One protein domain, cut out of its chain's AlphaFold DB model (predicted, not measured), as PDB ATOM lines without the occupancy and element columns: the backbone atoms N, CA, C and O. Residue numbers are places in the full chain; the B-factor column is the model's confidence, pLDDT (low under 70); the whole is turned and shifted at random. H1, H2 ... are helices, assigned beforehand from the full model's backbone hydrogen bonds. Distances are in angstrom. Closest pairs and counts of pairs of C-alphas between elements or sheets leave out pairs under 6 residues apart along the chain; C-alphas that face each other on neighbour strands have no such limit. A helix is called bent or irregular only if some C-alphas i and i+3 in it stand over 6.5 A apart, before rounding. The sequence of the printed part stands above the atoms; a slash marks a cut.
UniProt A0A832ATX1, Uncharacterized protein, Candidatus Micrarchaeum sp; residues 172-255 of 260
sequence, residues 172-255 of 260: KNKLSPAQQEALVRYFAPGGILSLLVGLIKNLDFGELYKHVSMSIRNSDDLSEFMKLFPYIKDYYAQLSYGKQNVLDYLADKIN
ATOM      1  N   LYS A 172     124.374 160.324  86.882       67.44
ATOM      2  CA  LYS A 172     125.149 161.029  87.920       67.44
ATOM      3  C   LYS A 172     126.246 160.166  88.541       67.44
ATOM      4  O   LYS A 172     127.309 160.678  88.871       67.44
ATOM      5  N   ASN A 173     125.968 158.877  88.702       71.94
ATOM      6  CA  ASN A 173     126.861 157.910  89.318       71.94
ATOM      7  C   ASN A 173     127.345 156.934  88.244       71.94
ATOM      8  O   ASN A 173     126.639 155.982  87.912       71.94
ATOM      9  N   LYS A 174     128.530 157.182  87.675       77.62
ATOM     10  CA  LYS A 174     129.086 156.295  86.648       77.62
ATOM     11  C   LYS A 174     129.421 154.926  87.242       77.62
ATOM     12  O   LYS A 174     130.027 154.829  88.311       77.62
ATOM     13  N   LEU A 175     129.008 153.882  86.531       84.25
ATOM     14  CA  LEU A 175     129.414 152.509  86.801       84.25
ATOM     15  C   LEU A 175     130.918 152.377  86.531       84.25
ATOM     16  O   LEU A 175     131.457 153.039  85.645       84.25
ATOM     17  N   SER A 176     131.605 151.527  87.292       86.81
ATOM     18  CA  SER A 176     132.914 151.042  86.840       86.81
ATOM     19  C   SER A 176     132.742 150.160  85.592       86.81
ATOM     20  O   SER A 176     131.669 149.567  85.438       86.81
ATOM     21  N   PRO A 177     133.775 150.005  84.743       87.12
ATOM     22  CA  PRO A 177     133.690 149.157  83.551       87.12
ATOM     23  C   PRO A 177     133.172 147.741  83.851       87.12
ATOM     24  O   PRO A 177     132.235 147.283  83.206       87.12
ATOM     25  N   ALA A 178     133.668 147.108  84.921       88.69
ATOM     26  CA  ALA A 178     133.226 145.776  85.336       88.69
ATOM     27  C   ALA A 178     131.746 145.716  85.743       88.69
ATOM     28  O   ALA A 178     131.051 144.744  85.460       88.69
ATOM     29  N   GLN A 179     131.234 146.768  86.389       88.94
ATOM     30  CA  GLN A 179     129.818 146.857  86.754       88.94
ATOM     31  C   GLN A 179     128.930 147.090  85.532       88.94
ATOM     32  O   GLN A 179     127.835 146.538  85.474       88.94
ATOM     33  N   GLN A 180     129.382 147.908  84.578       90.75
ATOM     34  CA  GLN A 180     128.675 148.145  83.321       90.75
ATOM     35  C   GLN A 180     128.585 146.856  82.511       90.75
ATOM     36  O   GLN A 180     127.482 146.452  82.159       90.75
ATOM     37  N   GLU A 181     129.704 146.161  82.316       91.06
ATOM     38  CA  GLU A 181     129.754 144.868  81.630       91.06
ATOM     39  C   GLU A 181     128.842 143.830  82.296       91.06
ATOM     40  O   GLU A 181     127.965 143.238  81.659       91.06
ATOM     41  N   ALA A 182     128.993 143.653  83.613       90.38
ATOM     42  CA  ALA A 182     128.159 142.753  84.398       90.38
ATOM     43  C   ALA A 182     126.667 143.075  84.250       90.38
ATOM     44  O   ALA A 182     125.849 142.166  84.093       90.38
ATOM     45  N   LEU A 183     126.308 144.362  84.291       92.25
ATOM     46  CA  LEU A 183     124.934 144.816  84.143       92.25
ATOM     47  C   LEU A 183     124.407 144.525  82.738       92.25
ATOM     48  O   LEU A 183     123.367 143.883  82.621       92.25
ATOM     49  N   VAL A 184     125.110 144.957  81.687       94.12
ATOM     50  CA  VAL A 184     124.685 144.794  80.287       94.12
ATOM     51  C   VAL A 184     124.424 143.320  79.968       94.12
ATOM     52  O   VAL A 184     123.384 143.008  79.385       94.12
ATOM     53  N   ARG A 185     125.264 142.397  80.461       93.44
ATOM     54  CA  ARG A 185     125.113 140.941  80.261       93.44
ATOM     55  C   ARG A 185     123.838 140.327  80.835       93.44
ATOM     56  O   ARG A 185     123.455 139.233  80.425       93.44
ATOM     57  N   TYR A 186     123.149 141.000  81.754       94.50
ATOM     58  CA  TYR A 186     121.820 140.564  82.192       94.50
ATOM     59  C   TYR A 186     120.697 140.934  81.232       94.50
ATOM     60  O   TYR A 186     119.616 140.338  81.270       94.50
ATOM     61  N   PHE A 187     120.929 141.934  80.392       95.06
ATOM     62  CA  PHE A 187     119.929 142.477  79.488       95.06
ATOM     63  C   PHE A 187     120.119 141.968  78.067       95.06
ATOM     64  O   PHE A 187     119.115 141.641  77.436       95.06
ATOM     65  N   ALA A 188     121.362 141.838  77.605       94.44
ATOM     66  CA  ALA A 188     121.707 141.276  76.306       94.44
ATOM     67  C   ALA A 188     123.148 140.722  76.308       94.44
ATOM     68  O   ALA A 188     123.981 141.213  77.072       94.44
ATOM     69  N   PRO A 189     123.479 139.745  75.447       93.25
ATOM     70  CA  PRO A 189     122.554 138.946  74.645       93.25
ATOM     71  C   PRO A 189     121.815 137.892  75.491       93.25
ATOM     72  O   PRO A 189     122.262 137.510  76.573       93.25
ATOM     73  N   GLY A 190     120.676 137.403  75.000       92.44
ATOM     74  CA  GLY A 190     119.873 136.353  75.629       92.44
ATOM     75  C   GLY A 190     119.270 136.733  76.986       92.44
ATOM     76  O   GLY A 190     118.908 135.846  77.758       92.44
ATOM     77  N   GLY A 191     119.187 138.029  77.292       94.19
ATOM     78  CA  GLY A 191     118.807 138.556  78.596       94.19
ATOM     79  C   GLY A 191     117.395 139.141  78.644       94.19
ATOM     80  O   GLY A 191     116.519 138.844  77.827       94.19
ATOM     81  N   ILE A 192     117.168 139.996  79.644       95.25
ATOM     82  CA  ILE A 192     115.877 140.657  79.893       95.25
ATOM     83  C   ILE A 192     115.417 141.470  78.677       95.25
ATOM     84  O   ILE A 192     114.253 141.378  78.283       95.25
ATOM     85  N   LEU A 193     116.310 142.258  78.073       95.38
ATOM     86  CA  LEU A 193     115.962 143.114  76.941       95.38
ATOM     87  C   LEU A 193     115.683 142.272  75.693       95.38
ATOM     88  O   LEU A 193     114.683 142.515  75.019       95.38
ATOM     89  N   SER A 194     116.479 141.226  75.453       95.88
ATOM     90  CA  SER A 194     116.266 140.251  74.375       95.88
ATOM     91  C   SER A 194     114.866 139.625  74.435       95.88
ATOM     92  O   SER A 194     114.199 139.473  73.407       95.88
ATOM     93  N   LEU A 195     114.379 139.298  75.640       95.56
ATOM     94  CA  LEU A 195     113.016 138.802  75.848       95.56
ATOM     95  C   LEU A 195     111.973 139.889  75.571       95.56
ATOM     96  O   LEU A 195     111.031 139.665  74.811       95.56
ATOM     97  N   LEU A 196     112.133 141.063  76.187       94.25
ATOM     98  CA  LEU A 196     111.159 142.151  76.093       94.25
ATOM     99  C   LEU A 196     110.965 142.611  74.650       94.25
ATOM    100  O   LEU A 196     109.829 142.823  74.226       94.25
ATOM    101  N   VAL A 197     112.043 142.696  73.869       95.88
ATOM    102  CA  VAL A 197     111.980 143.105  72.461       95.88
ATOM    103  C   VAL A 197     111.519 141.979  71.531       95.88
ATOM    104  O   VAL A 197     110.994 142.275  70.459       95.88
ATOM    105  N   GLY A 198     111.520 140.725  71.995       95.31
ATOM    106  CA  GLY A 198     110.964 139.564  71.289       95.31
ATOM    107  C   GLY A 198     111.976 138.785  70.445       95.31
ATOM    108  O   GLY A 198     111.568 138.062  69.539       95.31
ATOM    109  N   LEU A 199     113.275 138.930  70.725       94.44
ATOM    110  CA  LEU A 199     114.347 138.165  70.072       94.44
ATOM    111  C   LEU A 199     114.433 136.733  70.615       94.44
ATOM    112  O   LEU A 199     114.739 135.801  69.872       94.44
ATOM    113  N   ILE A 200     114.090 136.544  71.890       94.38
ATOM    114  CA  ILE A 200     113.929 135.227  72.517       94.38
ATOM    115  C   ILE A 200     112.503 135.057  73.042       94.38
ATOM    116  O   ILE A 200     111.813 136.024  73.352       94.38
ATOM    117  N   LYS A 201     112.049 133.803  73.145       93.50
ATOM    118  CA  LYS A 201     110.690 133.488  73.621       93.50
ATOM    119  C   LYS A 201     110.587 133.408  75.139       93.50
ATOM    120  O   LYS A 201     109.555 133.768  75.687       93.50
ATOM    121  N   ASN A 202     111.632 132.902  75.790       93.56
ATOM    122  CA  ASN A 202     111.682 132.661  77.228       93.56
ATOM    123  C   ASN A 202     113.069 133.033  77.748       93.56
ATOM    124  O   ASN A 202     114.058 132.800  77.054       93.56
ATOM    125  N   LEU A 203     113.126 133.543  78.977       92.81
ATOM    126  CA  LEU A 203     114.364 133.815  79.700       92.81
ATOM    127  C   LEU A 203     114.492 132.850  80.880       92.81
ATOM    128  O   LEU A 203     113.627 132.828  81.757       92.81
ATOM    129  N   ASP A 204     115.585 132.089  80.913       93.19
ATOM    130  CA  ASP A 204     115.989 131.288  82.067       93.19
ATOM    131  C   ASP A 204     117.230 131.925  82.707       93.19
ATOM    132  O   ASP A 204     118.327 131.889  82.151       93.19
ATOM    133  N   PHE A 205     117.058 132.520  83.889       91.50
ATOM    134  CA  PHE A 205     118.154 133.163  84.619       91.50
ATOM    135  C   PHE A 205     119.241 132.186  85.077       91.50
ATOM    136  O   PHE A 205     120.379 132.606  85.262       91.50
ATOM    137  N   GLY A 206     118.911 130.912  85.298       92.88
ATOM    138  CA  GLY A 206     119.887 129.889  85.664       92.88
ATOM    139  C   GLY A 206     120.797 129.544  84.488       92.88
ATOM    140  O   GLY A 206     122.019 129.524  84.644       92.88
ATOM    141  N   GLU A 207     120.217 129.348  83.303       92.31
ATOM    142  CA  GLU A 207     120.995 129.119  82.080       92.31
ATOM    143  C   GLU A 207     121.776 130.368  81.659       92.31
ATOM    144  O   GLU A 207     122.953 130.247  81.322       92.31
ATOM    145  N   LEU A 208     121.186 131.567  81.772       91.94
ATOM    146  CA  LEU A 208     121.904 132.826  81.544       91.94
ATOM    147  C   LEU A 208     123.117 132.935  82.474       91.94
ATOM    148  O   LEU A 208     124.228 133.175  82.010       91.94
ATOM    149  N   TYR A 209     122.923 132.705  83.778       91.44
ATOM    150  CA  TYR A 209     124.006 132.739  84.759       91.44
ATOM    151  C   TYR A 209     125.130 131.772  84.392       91.44
ATOM    152  O   TYR A 209     126.296 132.162  84.371       91.44
ATOM    153  N   LYS A 210     124.789 130.519  84.080       90.31
ATOM    154  CA  LYS A 210     125.763 129.492  83.706       90.31
ATOM    155  C   LYS A 210     126.514 129.873  82.431       90.31
ATOM    156  O   LYS A 210     127.739 129.798  82.415       90.31
ATOM    157  N   HIS A 211     125.797 130.291  81.390       87.19
ATOM    158  CA  HIS A 211     126.387 130.657  80.106       87.19
ATOM    159  C   HIS A 211     127.331 131.854  80.233       87.19
ATOM    160  O   HIS A 211     128.472 131.785  79.783       87.19
ATOM    161  N   VAL A 212     126.887 132.920  80.903       86.94
ATOM    162  CA  VAL A 212     127.689 134.130  81.103       86.94
ATOM    163  C   VAL A 212     128.900 133.858  81.997       86.94
ATOM    164  O   VAL A 212     130.009 134.268  81.672       86.94
ATOM    165  N   SER A 213     128.732 133.086  83.076       86.44
ATOM    166  CA  SER A 213     129.852 132.728  83.963       86.44
ATOM    167  C   SER A 213     130.928 131.895  83.258       86.44
ATOM    168  O   SER A 213     132.077 131.888  83.686       86.44
ATOM    169  N   MET A 214     130.563 131.169  82.196       83.12
ATOM    170  CA  MET A 214     131.508 130.418  81.366       83.12
ATOM    171  C   MET A 214     132.174 131.274  80.280       83.12
ATOM    172  O   MET A 214     133.199 130.855  79.746       83.12
ATOM    173  N   SER A 215     131.596 132.423  79.918       77.81
ATOM    174  CA  SER A 215     132.080 133.260  78.813       77.81
ATOM    175  C   SER A 215     132.886 134.478  79.264       77.81
ATOM    176  O   SER A 215     133.810 134.870  78.550       77.81
ATOM    177  N   ILE A 216     132.602 135.047  80.441       79.50
ATOM    178  CA  ILE A 216     133.394 136.149  81.002       79.50
ATOM    179  C   ILE A 216     134.771 135.630  81.425       79.50
ATOM    180  O   ILE A 216     134.887 134.756  82.283       79.50
ATOM    181  N   ARG A 217     135.825 136.205  80.843       72.44
ATOM    182  CA  ARG A 217     137.222 135.856  81.157       72.44
ATOM    183  C   ARG A 217     137.878 136.804  82.160       72.44
ATOM    184  O   ARG A 217     138.836 136.409  82.818       72.44
ATOM    185  N   ASN A 218     137.370 138.027  82.289       74.25
ATOM    186  CA  ASN A 218     137.858 139.009  83.251       74.25
ATOM    187  C   ASN A 218     137.326 138.686  84.659       74.25
ATOM    188  O   ASN A 218     136.119 138.544  84.867       74.25
ATOM    189  N   SER A 219     138.230 138.552  85.633       81.50
ATOM    190  CA  SER A 219     137.867 138.186  87.006       81.50
ATOM    191  C   SER A 219     136.997 139.230  87.703       81.50
ATOM    192  O   SER A 219     136.160 138.863  88.528       81.50
ATOM    193  N   ASP A 220     137.184 140.508  87.380       85.75
ATOM    194  CA  ASP A 220     136.458 141.607  88.011       85.75
ATOM    195  C   ASP A 220     135.023 141.674  87.474       85.75
ATOM    196  O   ASP A 220     134.076 141.735  88.262       85.75
ATOM    197  N   ASP A 221     134.853 141.548  86.156       87.56
ATOM    198  CA  ASP A 221     133.542 141.493  85.496       87.56
ATOM    199  C   ASP A 221     132.728 140.294  85.998       87.56
ATOM    200  O   ASP A 221     131.549 140.424  86.330       87.56
ATOM    201  N   LEU A 222     133.365 139.120  86.122       90.12
ATOM    202  CA  LEU A 222     132.711 137.914  86.635       90.12
ATOM    203  C   LEU A 222     132.290 138.092  88.098       90.12
ATOM    204  O   LEU A 222     131.193 137.686  88.484       90.12
ATOM    205  N   SER A 223     133.148 138.710  88.911       91.00
ATOM    206  CA  SER A 223     132.862 139.002  90.316       91.00
ATOM    207  C   SER A 223     131.660 139.940  90.464       91.00
ATOM    208  O   SER A 223     130.724 139.634  91.211       91.00
ATOM    209  N   GLU A 224     131.634 141.052  89.721       92.50
ATOM    210  CA  GLU A 224     130.508 141.991  89.749       92.50
ATOM    211  C   GLU A 224     129.232 141.366  89.171       92.50
ATOM    212  O   GLU A 224     128.162 141.551  89.753       92.50
ATOM    213  N   PHE A 225     129.328 140.541  88.124       93.31
ATOM    214  CA  PHE A 225     128.201 139.753  87.622       93.31
ATOM    215  C   PHE A 225     127.624 138.884  88.743       93.31
ATOM    216  O   PHE A 225     126.494 139.092  89.182       93.31
ATOM    217  N   MET A 226     128.415 137.977  89.317       92.88
ATOM    218  CA  MET A 226     127.948 137.080  90.383       92.88
ATOM    219  C   MET A 226     127.328 137.828  91.574       92.88
ATOM    220  O   MET A 226     126.331 137.378  92.142       92.88
ATOM    221  N   LYS A 227     127.894 138.981  91.935       92.69
ATOM    222  CA  LYS A 227     127.402 139.846  93.011       92.69
ATOM    223  C   LYS A 227     126.056 140.501  92.686       92.69
ATOM    224  O   LYS A 227     125.217 140.617  93.582       92.69
ATOM    225  N   LEU A 228     125.843 140.940  91.445       92.06
ATOM    226  CA  LEU A 228     124.612 141.612  91.016       92.06
ATOM    227  C   LEU A 228     123.473 140.642  90.701       92.06
ATOM    228  O   LEU A 228     122.308 141.023  90.836       92.06
ATOM    229  N   PHE A 229     123.788 139.389  90.367       93.31
ATOM    230  CA  PHE A 229     122.814 138.360  90.001       93.31
ATOM    231  C   PHE A 229     121.541 138.306  90.866       93.31
ATOM    232  O   PHE A 229     120.449 138.396  90.293       93.31
ATOM    233  N   PRO A 230     121.610 138.170  92.211       91.19
ATOM    234  CA  PRO A 230     120.401 138.071  93.031       91.19
ATOM    235  C   PRO A 230     119.515 139.317  92.910       91.19
ATOM    236  O   PRO A 230     118.303 139.192  92.773       91.19
ATOM    237  N   TYR A 231     120.114 140.508  92.877       92.25
ATOM    238  CA  TYR A 231     119.378 141.769  92.796       92.25
ATOM    239  C   TYR A 231     118.727 141.964  91.427       92.25
ATOM    240  O   TYR A 231     117.588 142.410  91.344       92.25
ATOM    241  N   ILE A 232     119.415 141.593  90.347       92.00
ATOM    242  CA  ILE A 232     118.854 141.684  88.994       92.00
ATOM    243  C   ILE A 232     117.694 140.705  88.810       92.00
ATOM    244  O   ILE A 232     116.662 141.059  88.236       92.00
ATOM    245  N   LYS A 233     117.838 139.482  89.325       90.94
ATOM    246  CA  LYS A 233     116.770 138.483  89.304       90.94
ATOM    247  C   LYS A 233     115.537 138.967  90.078       90.94
ATOM    248  O   LYS A 233     114.417 138.821  89.588       90.94
ATOM    249  N   ASP A 234     115.745 139.571  91.246       89.81
ATOM    250  CA  ASP A 234     114.672 140.151  92.058       89.81
ATOM    251  C   ASP A 234     114.004 141.342  91.356       89.81
ATOM    252  O   ASP A 234     112.775 141.414  91.309       89.81
ATOM    253  N   TYR A 235     114.791 142.240  90.753       89.81
ATOM    254  CA  TYR A 235     114.288 143.357  89.948       89.81
ATOM    255  C   TYR A 235     113.409 142.864  88.793       89.81
ATOM    256  O   TYR A 235     112.293 143.350  88.601       89.81
ATOM    257  N   TYR A 236     113.867 141.846  88.059       87.69
ATOM    258  CA  TYR A 236     113.109 141.264  86.954       87.69
ATOM    259  C   TYR A 236     111.744 140.720  87.400       87.69
ATOM    260  O   TYR A 236     110.736 140.967  86.737       87.69
ATOM    261  N   ALA A 237     111.678 140.044  88.552       86.19
ATOM    262  CA  ALA A 237     110.422 139.529  89.103       86.19
ATOM    263  C   ALA A 237     109.405 140.638  89.451       86.19
ATOM    264  O   ALA A 237     108.210 140.366  89.568       86.19
ATOM    265  N   GLN A 238     109.867 141.881  89.604       83.00
ATOM    266  CA  GLN A 238     109.059 143.043  89.975       83.00
ATOM    267  C   GLN A 238     108.701 143.951  88.786       83.00
ATOM    268  O   GLN A 238     107.929 144.895  88.967       83.00
ATOM    269  N   LEU A 239     109.196 143.673  87.571       75.88
ATOM    270  CA  LEU A 239     108.992 144.523  86.384       75.88
ATOM    271  C   LEU A 239     107.519 144.767  86.021       75.88
ATOM    272  O   LEU A 239     107.212 145.762  85.369       75.88
ATOM    273  N   SER A 240     106.607 143.883  86.429       65.06
ATOM    274  CA  SER A 240     105.162 144.036  86.227       65.06
ATOM    275  C   SER A 240     104.502 145.039  87.183       65.06
ATOM    276  O   SER A 240     103.383 145.477  86.919       65.06
ATOM    277  N   TYR A 241     105.172 145.409  88.279       59.44
ATOM    278  CA  TYR A 241     104.618 146.239  89.355       59.44
ATOM    279  C   TYR A 241     105.421 147.525  89.618       59.44
ATOM    280  O   TYR A 241     104.864 148.501  90.124       59.44
ATOM    281  N   GLY A 242     106.716 147.544  89.294       57.88
ATOM    282  CA  GLY A 242     107.620 148.660  89.575       57.88
ATOM    283  C   GLY A 242     107.640 149.743  88.491       57.88
ATOM    284  O   GLY A 242     107.631 149.452  87.300       57.88
ATOM    285  N   LYS A 243     107.719 151.014  88.915       66.38
ATOM    286  CA  LYS A 243     108.053 152.173  88.055       66.38
ATOM    287  C   LYS A 243     109.524 152.608  88.157       66.38
ATOM    288  O   LYS A 243     109.914 153.566  87.500       66.38
ATOM    289  N   GLN A 244     110.303 151.972  89.029       81.19
ATOM    290  CA  GLN A 244     111.703 152.318  89.264       81.19
ATOM    291  C   GLN A 244     112.578 151.678  88.181       81.19
ATOM    292  O   GLN A 244     112.374 150.508  87.864       81.19
ATOM    293  N   ASN A 245     113.526 152.436  87.622       88.69
ATOM    294  CA  ASN A 245     114.515 151.897  86.687       88.69
ATOM    295  C   ASN A 245     115.570 151.054  87.441       88.69
ATOM    296  O   ASN A 245     115.705 151.140  88.665       88.69
ATOM    297  N   VAL A 246     116.323 150.223  86.721       90.12
ATOM    298  CA  VAL A 246     117.278 149.277  87.312       90.12
ATOM    299  C   VAL A 246     118.438 149.984  88.007       90.12
ATOM    300  O   VAL A 246     118.920 149.508  89.031       90.12
ATOM    301  N   LEU A 247     118.874 151.137  87.502       88.56
ATOM    302  CA  LEU A 247     119.995 151.873  88.084       88.56
ATOM    303  C   LEU A 247     119.630 152.447  89.451       88.56
ATOM    304  O   LEU A 247     120.392 152.293  90.404       88.56
ATOM    305  N   ASP A 248     118.434 153.021  89.571       86.69
ATOM    306  CA  ASP A 248     117.888 153.501  90.836       86.69
ATOM    307  C   ASP A 248     117.687 152.343  91.820       86.69
ATOM    308  O   ASP A 248     117.907 152.503  93.019       86.69
ATOM    309  N   TYR A 249     117.268 151.170  91.336       89.56
ATOM    310  CA  TYR A 249     117.103 149.980  92.172       89.56
ATOM    311  C   TYR A 249     118.446 149.456  92.708       89.56
ATOM    312  O   TYR A 249     118.548 149.031  93.862       89.56
ATOM    313  N   LEU A 250     119.494 149.510  91.885       89.06
ATOM    314  CA  LEU A 250     120.835 149.054  92.240       89.06
ATOM    315  C   LEU A 250     121.678 150.117  92.959       89.06
ATOM    316  O   LEU A 250     122.799 149.800  93.361       89.06
ATOM    317  N   ALA A 251     121.151 151.331  93.165       86.62
ATOM    318  CA  ALA A 251     121.846 152.477  93.763       86.62
ATOM    319  C   ALA A 251     122.652 152.118  95.032       86.62
ATOM    320  O   ALA A 251     123.827 152.453  95.145       86.62
ATOM    321  N   ASP A 252     122.041 151.364  95.951       83.75
ATOM    322  CA  ASP A 252     122.654 150.954  97.226       83.75
ATOM    323  C   ASP A 252     123.337 149.571  97.170       83.75
ATOM    324  O   ASP A 252     123.820 149.060  98.182       83.75
ATOM    325  N   LYS A 253     123.299 148.898  96.013       85.62
ATOM    326  CA  LYS A 253     123.851 147.543  95.792       85.62
ATOM    327  C   LYS A 253     125.168 147.577  95.031       85.62
ATOM    328  O   LYS A 253     125.996 146.673  95.165       85.62
ATOM    329  N   ILE A 254     125.346 148.624  94.239       82.31
ATOM    330  CA  ILE A 254     126.546 148.914  93.480       82.31
ATOM    331  C   ILE A 254     127.351 149.950  94.256       82.31
ATOM    332  O   ILE A 254     126.835 150.969  94.707       82.31
ATOM    333  N   ASN A 255     128.652 149.709  94.377       73.12
ATOM    334  CA  ASN A 255     129.567 150.744  94.828       73.12
ATOM    335  C   ASN A 255     129.876 151.627  93.620       73.12
ATOM    336  O   ASN A 255     130.861 151.390  92.923       73.12
TER     337      ASN A 255
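AT A GLANCE: This is residues 172 to 255 of the 260 residues of an uncharacterized protein of Candidatus Micrarchaeum sp (UniProt A0A832ATX1). A long bent helix, H4, has H1 packed on its first arm H4a and short H5 on its second arm H4b; H3 runs back near H4a, and H2 follows H1. The printed part has 84 residues, with five named helices in chain order, all helix. It is compact, radius of gyration of the C-alphas 12.5 A, spanning 30 by 30 by 18 A.

HOW THE PARTS SIT: H4, residues 219 to 238, assigned as one helix by its hydrogen bonds, is bent: C-alphas 227 and 230 are 7.2 A apart. H1, residues 177 to 187, touches H4a, residues 219 to 227, closest at the C-alphas of Ala 178 and Asp 221, 4.3 A, at a steep tilt of 50 degrees. H5, residues 246 to 250, touches H4b, residues 230 to 238, closest at the C-alphas of Tyr 235 and Val 246, 7.1 A. H3, residues 205 to 215, is close but not clearly touching H4a, closest at the C-alphas of Ser 213 and Leu 222, 6.5 A. H1 and H2, residues 192 to 197, only just touch, only at the corner, with 3 pairs of C-alphas within 8 A, closest Phe 187 and Leu 193, 4.8 A. Every O i to N i+4 pair is within hydrogen-bond range in H2, H3, H4a, H4b and H5; in H1, 5 of 7.

IN THESE COORDINATES: H1 begins at C-alpha 177 (133.690, 149.157, 83.551) and is 15.8 A long; H3 is 15.1 A, H4a 12.2 A, H4b 12.8 A. H5 ends at C-alpha 250 (120.835, 149.054, 92.240).

THE WHOLE: The printed part has no cut and no long link. The C-alphas farthest apart, of Arg 217 and Tyr 241, are 35.2 A apart. Residues 237 to 243 stand free; pLDDT is under 70 at residues 172 and 240 to 243.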